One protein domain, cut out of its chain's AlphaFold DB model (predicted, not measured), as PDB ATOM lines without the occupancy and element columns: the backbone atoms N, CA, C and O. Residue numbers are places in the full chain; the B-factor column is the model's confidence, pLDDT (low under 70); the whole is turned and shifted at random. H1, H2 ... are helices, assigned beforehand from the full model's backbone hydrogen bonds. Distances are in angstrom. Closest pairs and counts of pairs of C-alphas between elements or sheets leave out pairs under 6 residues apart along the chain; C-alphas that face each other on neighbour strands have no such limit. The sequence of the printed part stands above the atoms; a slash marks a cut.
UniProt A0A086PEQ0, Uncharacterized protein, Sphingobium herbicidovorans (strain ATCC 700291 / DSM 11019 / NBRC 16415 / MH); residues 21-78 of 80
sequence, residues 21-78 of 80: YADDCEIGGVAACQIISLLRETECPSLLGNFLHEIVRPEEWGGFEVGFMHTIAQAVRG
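AT A GLANCE: This is residues 21 to 78 of the 80 residues of an uncharacterized protein of Sphingobium herbicidovorans (strain ATCC 700291 / DSM 11019 / NBRC 16415 / MH) (UniProt A0A086PEQ0). A long helix, H1, makes the longest axis; H3 packs closely on it and runs the same way, while H2 folds back past H1's last turns and stands off from both, loosely joined. The printed part has 58 residues with three named helices, H1, H2 and H3 in chain order, and no named strand: all helix. It is compact, with a radius of gyration of the C-alphas of 11.1 A, and spans 31 by 24 by 16 A.

HOW THE PARTS SIT: H1, residues 21 to 42, and H2, residues 46 to 55, form a helical hairpin, opposite ways at a shallow tilt of 20 degrees. They only just touch, with 3 pairs of C-alphas within 8 A, H1 with residues 35 to 39 alone; the closest C-alphas are those of Leu 39 and Leu 47, 7.1 A. H3, residues 63 to 76, touches H1 at a steep tilt of 42 degrees, the same way; the closest C-alphas, of Cys 25 and Gly 67, are 4.0 A apart. H2 and H3 are close but not clearly touching, the C-alphas of Ile 55 and Glu 65 being closest at 7.1 A. In H1, H2 and H3 every O i to N i+4 pair is within hydrogen-bond range.

IN THESE COORDINATES: H1 is 31.1 A long from C-alpha 21 at (-6.430, -13.861, -8.083), H2 14.4 A, and H3 20.1 A to C-alpha 76 at (-21.414, -11.982, -26.193).

THE WHOLE: The printed part has no cut. The link H1 to H2 is tight, H2 to H3 short. Residues 56 to 60 have pLDDT under 70.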
ATOM      1  N   TYR A  21      -5.927 -13.490  -6.764       90.06
ATOM      2  CA  TYR A  21      -6.430 -13.861  -8.083       90.06
ATOM      3  C   TYR A  21      -7.961 -13.983  -8.158       90.06
ATOM      4  O   TYR A  21      -8.551 -13.559  -9.152       90.06
ATOM      5  N   ALA A  22      -8.600 -14.569  -7.138       93.31
ATOM      6  CA  ALA A  22     -10.047 -14.785  -7.134       93.31
ATOM      7  C   ALA A  22     -10.809 -13.464  -6.970       93.31
ATOM      8  O   ALA A  22     -11.698 -13.168  -7.767       93.31
ATOM      9  N   ASP A  23     -10.404 -12.643  -6.002       92.56
ATOM     10  CA  ASP A  23     -11.019 -11.336  -5.753       92.56
ATOM     11  C   ASP A  23     -10.814 -10.413  -6.963       92.56
ATOM     12  O   ASP A  23     -11.740  -9.753  -7.430       92.56
ATOM     13  N   ASP A  24      -9.616 -10.435  -7.551       91.00
ATOM     14  CA  ASP A  24      -9.308  -9.658  -8.747       91.00
ATOM     15  C   ASP A  24     -10.148 -10.127  -9.948       91.00
ATOM     16  O   ASP A  24     -10.624  -9.283 -10.707       91.00
ATOM     17  N   CYS A  25     -10.410 -11.434 -10.098       92.81
ATOM     18  CA  CYS A  25     -11.358 -11.953 -11.095       92.81
ATOM     19  C   CYS A  25     -12.763 -11.367 -10.917       92.81
ATOM     20  O   CYS A  25     -13.380 -10.941 -11.897       92.81
ATOM     21  N   GLU A  26     -13.277 -11.325  -9.689       92.56
ATOM     22  CA  GLU A  26     -14.600 -10.758  -9.418       92.56
ATOM     23  C   GLU A  26     -14.648  -9.262  -9.750       92.56
ATOM     24  O   GLU A  26     -15.564  -8.808 -10.442       92.56
ATOM     25  N   ILE A  27     -13.621  -8.507  -9.351       90.19
ATOM     26  CA  ILE A  27     -13.487  -7.077  -9.665       90.19
ATOM     27  C   ILE A  27     -13.443  -6.856 -11.184       90.19
ATOM     28  O   ILE A  27     -14.130  -5.971 -11.704       90.19
ATOM     29  N   GLY A  28     -12.690  -7.686 -11.913       89.50
ATOM     30  CA  GLY A  28     -12.652  -7.678 -13.376       89.50
ATOM     31  C   GLY A  28     -14.026  -7.912 -13.998       89.50
ATOM     32  O   GLY A  28     -14.431  -7.194 -14.915       89.50
ATOM     33  N   GLY A  29     -14.786  -8.864 -13.459       91.56
ATOM     34  CA  GLY A  29     -16.152  -9.129 -13.896       91.56
ATOM     35  C   GLY A  29     -17.094  -7.942 -13.673       91.56
ATOM     36  O   GLY A  29     -17.851  -7.579 -14.574       91.56
ATOM     37  N   VAL A  30     -17.011  -7.278 -12.518       90.25
ATOM     38  CA  VAL A  30     -17.801  -6.066 -12.235       90.25
ATOM     39  C   VAL A  30     -17.457  -4.941 -13.216       90.25
ATOM     40  O   VAL A  30     -18.365  -4.318 -13.773       90.25
ATOM     41  N   ALA A  31     -16.169  -4.721 -13.488       86.88
ATOM     42  CA  ALA A  31     -15.723  -3.724 -14.460       86.88
ATOM     43  C   ALA A  31     -16.256  -4.019 -15.877       86.88
ATOM     44  O   ALA A  31     -16.705  -3.107 -16.576       86.88
ATOM     45  N   ALA A  32     -16.294  -5.291 -16.291       89.06
ATOM     46  CA  ALA A  32     -16.897  -5.702 -17.563       89.06
ATOM     47  C   ALA A  32     -18.381  -5.344 -17.648       89.06
ATOM     48  O   ALA A  32     -18.806  -4.759 -18.646       89.06
ATOM     49  N   CYS A  33     -19.160  -5.613 -16.602       89.62
ATOM     50  CA  CYS A  33     -20.577  -5.251 -16.564       89.62
ATOM     51  C   CYS A  33     -20.803  -3.735 -16.689       89.62
ATOM     52  O   CYS A  33     -21.714  -3.296 -17.399       89.62
ATOM     53  N   GLN A  34     -19.963  -2.924 -16.041       86.62
ATOM     54  CA  GLN A  34     -20.034  -1.462 -16.129       86.62
ATOM     55  C   GLN A  34     -19.734  -0.968 -17.548       86.62
ATOM     56  O   GLN A  34     -20.492  -0.165 -18.094       86.62
ATOM     57  N   ILE A  35     -18.685  -1.500 -18.183       86.06
ATOM     58  CA  ILE A  35     -18.333  -1.149 -19.562       86.06
ATOM     59  C   ILE A  35     -19.408  -1.598 -20.548       86.06
ATOM     60  O   ILE A  35     -19.792  -0.815 -21.409       86.06
ATOM     61  N   ILE A  36     -19.952  -2.810 -20.414       87.00
ATOM     62  CA  ILE A  36     -21.068  -3.271 -21.254       87.00
ATOM     63  C   ILE A  36     -22.262  -2.320 -21.132       87.00
ATOM     64  O   ILE A  36     -22.855  -1.949 -22.146       87.00
ATOM     65  N   SER A  37     -22.604  -1.900 -19.914       86.56
ATOM     66  CA  SER A  37     -23.707  -0.961 -19.675       86.56
ATOM     67  C   SER A  37     -23.438   0.386 -20.349       86.56
ATOM     68  O   SER A  37     -24.282   0.889 -21.088       86.56
ATOM     69  N   LEU A  38     -22.221   0.916 -20.205       83.69
ATOM     70  CA  LEU A  38     -21.797   2.148 -20.865       83.69
ATOM     71  C   LEU A  38     -21.844   2.041 -22.397       83.69
ATOM     72  O   LEU A  38     -22.297   2.966 -23.071       83.69
ATOM     73  N   LEU A  39     -21.389   0.923 -22.963       85.31
ATOM     74  CA  LEU A  39     -21.418   0.668 -24.407       85.31
ATOM     75  C   LEU A  39     -22.854   0.613 -24.934       85.31
ATOM     76  O   LEU A  39     -23.129   1.176 -25.992       85.31
ATOM     77  N   ARG A  40     -23.767  -0.021 -24.185       84.12
ATOM     78  CA  ARG A  40     -25.200  -0.075 -24.512       84.12
ATOM     79  C   ARG A  40     -25.850   1.309 -24.482       84.12
ATOM     80  O   ARG A  40     -26.706   1.583 -25.309       84.12
ATOM     81  N   GLU A  41     -25.441   2.180 -23.564       86.31
ATOM     82  CA  GLU A  41     -25.978   3.545 -23.458       86.31
ATOM     83  C   GLU A  41     -25.421   4.517 -24.503       86.31
ATOM     84  O   GLU A  41     -26.105   5.456 -24.900       86.31
ATOM     85  N   THR A  42     -24.156   4.350 -24.890       80.94
ATOM     86  CA  THR A  42     -23.439   5.324 -25.732       80.94
ATOM     87  C   THR A  42     -23.363   4.935 -27.202       80.94
ATOM     88  O   THR A  42     -22.957   5.770 -28.007       80.94
ATOM     89  N   GLU A  43     -23.694   3.685 -27.546       78.56
ATOM     90  CA  GLU A  43     -23.542   3.116 -28.892       78.56
ATOM     91  C   GLU A  43     -22.143   3.367 -29.492       78.56
ATOM     92  O   GLU A  43     -21.983   3.558 -30.697       78.56
ATOM     93  N   CYS A  44     -21.106   3.387 -28.642       80.00
ATOM     94  CA  CYS A  44     -19.745   3.774 -29.013       80.00
ATOM     95  C   CYS A  44     -18.754   2.608 -28.816       80.00
ATOM     96  O   CYS A  44     -18.096   2.518 -27.777       80.00
ATOM     97  N   PRO A  45     -18.599   1.707 -29.808       76.81
ATOM     98  CA  PRO A  45     -17.753   0.515 -29.691       76.81
ATOM     99  C   PRO A  45     -16.274   0.813 -29.424       76.81
ATOM    100  O   PRO A  45     -15.573  -0.010 -28.837       76.81
ATOM    101  N   SER A  46     -15.783   1.985 -29.840       80.12
ATOM    102  CA  SER A  46     -14.386   2.390 -29.645       80.12
ATOM    103  C   SER A  46     -14.005   2.540 -28.169       80.12
ATOM    104  O   SER A  46     -12.830   2.388 -27.835       80.12
ATOM    105  N   LEU A  47     -14.979   2.744 -27.272       77.81
ATOM    106  CA  LEU A  47     -14.739   2.758 -25.828       77.81
ATOM    107  C   LEU A  47     -14.179   1.424 -25.328       77.81
ATOM    108  O   LEU A  47     -13.287   1.429 -24.485       77.81
ATOM    109  N   LEU A  48     -14.634   0.294 -25.882       81.31
ATOM    110  CA  LEU A  48     -14.116  -1.023 -25.508       81.31
ATOM    111  C   LEU A  48     -12.647  -1.176 -25.909       81.31
ATOM    112  O   LEU A  48     -11.848  -1.689 -25.133       81.31
ATOM    113  N   GLY A  49     -12.284  -0.710 -27.107       79.31
ATOM    114  CA  GLY A  49     -10.905  -0.759 -27.594       79.31
ATOM    115  C   GLY A  49      -9.954   0.067 -26.727       79.31
ATOM    116  O   GLY A  49      -8.905  -0.431 -26.324       79.31
ATOM    117  N   ASN A  50     -10.355   1.291 -26.373       79.31
ATOM    118  CA  ASN A  50      -9.582   2.147 -25.467       79.31
ATOM    119  C   ASN A  50      -9.436   1.508 -24.081       79.31
ATOM    120  O   ASN A  50      -8.365   1.534 -23.486       79.31
ATOM    121  N   PHE A  51     -10.508   0.896 -23.584       78.25
ATOM    122  CA  PHE A  51     -10.511   0.236 -22.290       78.25
ATOM    123  C   PHE A  51      -9.578  -0.981 -22.245       78.25
ATOM    124  O   PHE A  51      -8.783  -1.122 -21.319       78.25
ATOM    125  N   LEU A  52      -9.626  -1.826 -23.277       79.38
ATOM    126  CA  LEU A  52      -8.721  -2.965 -23.417       79.38
ATOM    127  C   LEU A  52      -7.260  -2.521 -23.517       79.38
ATOM    128  O   LEU A  52      -6.404  -3.155 -22.915       79.38
ATOM    129  N   HIS A  53      -6.973  -1.427 -24.226       78.31
ATOM    130  CA  HIS A  53      -5.619  -0.879 -24.314       78.31
ATOM    131  C   HIS A  53      -5.080  -0.423 -22.948       78.31
ATOM    132  O   HIS A  53      -3.919  -0.662 -22.630       78.31
ATOM    133  N   GLU A  54      -5.920   0.201 -22.119       75.19
ATOM    134  CA  GLU A  54      -5.524   0.655 -20.779       75.19
ATOM    135  C   GLU A  54      -5.405  -0.489 -19.758       75.19
ATOM    136  O   GLU A  54      -4.571  -0.419 -18.855       75.19
ATOM    137  N   ILE A  55      -6.217  -1.547 -19.889       72.62
ATOM    138  CA  ILE A  55      -6.129  -2.752 -19.046       72.62
ATOM    139  C   ILE A  55      -4.935  -3.606 -19.406       72.62
ATOM    140  O   ILE A  55      -4.180  -4.021 -18.531       72.62
ATOM    141  N   VAL A  56      -4.805  -3.922 -20.693       64.31
ATOM    142  CA  VAL A  56      -3.802  -4.842 -21.210       64.31
ATOM    143  C   VAL A  56      -2.518  -4.048 -21.397       64.31
ATOM    144  O   VAL A  56      -1.988  -3.912 -22.500       64.31
ATOM    145  N   ARG A  57      -1.991  -3.494 -20.300       63.12
ATOM    146  CA  ARG A  57      -0.577  -3.137 -20.288       63.12
ATOM    147  C   ARG A  57       0.198  -4.440 -20.522       63.12
ATOM    148  O   ARG A  57      -0.101  -5.434 -19.862       63.12
ATOM    149  N   PRO A  58       1.135  -4.468 -21.481       53.00
ATOM    150  CA  PRO A  58       1.548  -5.684 -22.188       53.00
ATOM    151  C   PRO A  58       2.237  -6.791 -21.365       53.00
ATOM    152  O   PRO A  58       2.684  -7.768 -21.957       53.00
ATOM    153  N   GLU A  59       2.320  -6.700 -20.036       54.59
ATOM    154  CA  GLU A  59       3.179  -7.579 -19.230       54.59
ATOM    155  C   GLU A  59       2.521  -8.184 -17.973       54.59
ATOM    156  O   GLU A  59       3.135  -9.034 -17.335       54.59
ATOM    157  N   GLU A  60       1.265  -7.855 -17.644       63.84
ATOM    158  CA  GLU A  60       0.598  -8.384 -16.439       63.84
ATOM    159  C   GLU A  60      -0.829  -8.871 -16.739       63.84
ATOM    160  O   GLU A  60      -1.808  -8.152 -16.563       63.84
ATOM    161  N   TRP A  61      -0.960 -10.120 -17.197       74.62
ATOM    162  CA  TRP A  61      -2.250 -10.819 -17.193       74.62
ATOM    163  C   TRP A  61      -2.482 -11.441 -15.811       74.62
ATOM    164  O   TRP A  61      -1.869 -12.457 -15.477       74.62
ATOM    165  N   GLY A  62      -3.354 -10.829 -15.008       84.62
ATOM    166  CA  GLY A  62      -3.732 -11.280 -13.670       84.62
ATOM    167  C   GLY A  62      -5.192 -11.727 -13.574       84.62
ATOM    168  O   GLY A  62      -5.878 -11.939 -14.576       84.62
ATOM    169  N   GLY A  63      -5.682 -11.887 -12.338       90.25
ATOM    170  CA  GLY A  63      -7.076 -12.266 -12.082       90.25
ATOM    171  C   GLY A  63      -8.061 -11.271 -12.692       90.25
ATOM    172  O   GLY A  63      -9.026 -11.668 -13.336       90.25
ATOM    173  N   PHE A  64      -7.756  -9.978 -12.596       89.44
ATOM    174  CA  PHE A  64      -8.592  -8.914 -13.138       89.44
ATOM    175  C   PHE A  64      -8.833  -9.047 -14.647       89.44
ATOM    176  O   PHE A  64      -9.983  -9.070 -15.087       89.44
ATOM    177  N   GLU A  65      -7.772  -9.175 -15.447       88.31
ATOM    178  CA  GLU A  65      -7.862  -9.307 -16.905       88.31
ATOM    179  C   GLU A  65      -8.665 -10.553 -17.296       88.31
ATOM    180  O   GLU A  65      -9.496 -10.507 -18.209       88.31
ATOM    181  N   VAL A  66      -8.451 -11.661 -16.579       90.88
ATOM    182  CA  VAL A  66      -9.161 -12.922 -16.815       90.88
ATOM    183  C   VAL A  66     -10.648 -12.778 -16.510       90.88
ATOM    184  O   VAL A  66     -11.472 -13.122 -17.359       90.88
ATOM    185  N   GLY A  67     -11.004 -12.242 -15.341       92.06
ATOM    186  CA  GLY A  67     -12.393 -12.013 -14.954       92.06
ATOM    187  C   GLY A  67     -13.114 -11.067 -15.911       92.06
ATOM    188  O   GLY A  67     -14.220 -11.363 -16.365       92.06
ATOM    189  N   PHE A  68     -12.449  -9.980 -16.310       90.12
ATOM    190  CA  PHE A  68     -12.982  -9.031 -17.281       90.12
ATOM    191  C   PHE A  68     -13.287  -9.701 -18.629       90.12
ATOM    192  O   PHE A  68     -14.421  -9.659 -19.113       90.12
ATOM    193  N   MET A  69     -12.294 -10.366 -19.228       90.25
ATOM    194  CA  MET A  69     -12.448 -11.008 -20.538       90.25
ATOM    195  C   MET A  69     -13.456 -12.160 -20.504       90.25
ATOM    196  O   MET A  69     -14.209 -12.348 -21.463       90.25
ATOM    197  N   HIS A  70     -13.505 -12.911 -19.400       93.00
ATOM    198  CA  HIS A  70     -14.482 -13.976 -19.205       93.00
ATOM    199  C   HIS A  70     -15.914 -13.430 -19.230       93.00
ATOM    200  O   HIS A  70     -16.753 -13.939 -19.973       93.00
ATOM    201  N   THR A  71     -16.182 -12.361 -18.484       93.31
ATOM    202  CA  THR A  71     -17.503 -11.725 -18.425       93.31
ATOM    203  C   THR A  71     -17.905 -11.118 -19.769       93.31
ATOM    204  O   THR A  71     -19.030 -11.324 -20.222       93.31
ATOM    205  N   ILE A  72     -16.985 -10.462 -20.487       90.12
ATOM    206  CA  ILE A  72     -17.249  -9.998 -21.861       90.12
ATOM    207  C   ILE A  72     -17.647 -11.174 -22.769       90.12
ATOM    208  O   ILE A  72     -18.628 -11.085 -23.510       90.12
ATOM    209  N   ALA A  73     -16.934 -12.301 -22.692       91.31
ATOM    210  CA  ALA A  73     -17.255 -13.487 -23.480       91.31
ATOM    211  C   ALA A  73     -18.631 -14.084 -23.121       91.31
ATOM    212  O   ALA A  73     -19.350 -14.540 -24.013       91.31
ATOM    213  N   GLN A  74     -19.020 -14.062 -21.843       93.19
ATOM    214  CA  GLN A  74     -20.356 -14.475 -21.401       93.19
ATOM    215  C   GLN A  74     -21.457 -13.557 -21.952       93.19
ATOM    216  O   GLN A  74     -22.469 -14.057 -22.445       93.19
ATOM    217  N   ALA A  75     -21.235 -12.239 -21.946       88.44
ATOM    218  CA  ALA A  75     -22.182 -11.262 -22.479       88.44
ATOM    219  C   ALA A  75     -22.393 -11.428 -23.992       88.44
ATOM    220  O   ALA A  75     -23.522 -11.404 -24.474       88.44
ATOM    221  N   VAL A  76     -21.321 -11.687 -24.750       85.81
ATOM    222  CA  VAL A  76     -21.414 -11.982 -26.193       85.81
ATOM    223  C   VAL A  76     -22.226 -13.255 -26.458       85.81
ATOM    224  O   VAL A  76     -22.923 -13.347 -27.466       85.81
ATOM    225  N   ARG A  77     -22.171 -14.237 -25.550       87.12
ATOM    226  CA  ARG A  77     -22.967 -15.472 -25.631       87.12
ATOM    227  C   ARG A  77     -24.407 -15.314 -25.124       87.12
ATOM    228  O   ARG A  77     -25.160 -16.280 -25.208       87.12
ATOM    229  N   GLY A  78     -24.788 -14.144 -24.607       84.75
ATOM    230  CA  GLY A  78     -26.118 -13.887 -24.047       84.75
ATOM    231  C   GLY A  78     -26.388 -14.607 -22.724       84.75
ATOM    232  O   GLY A  78     -27.538 -14.901 -22.413       84.75
TER     233      GLY A  78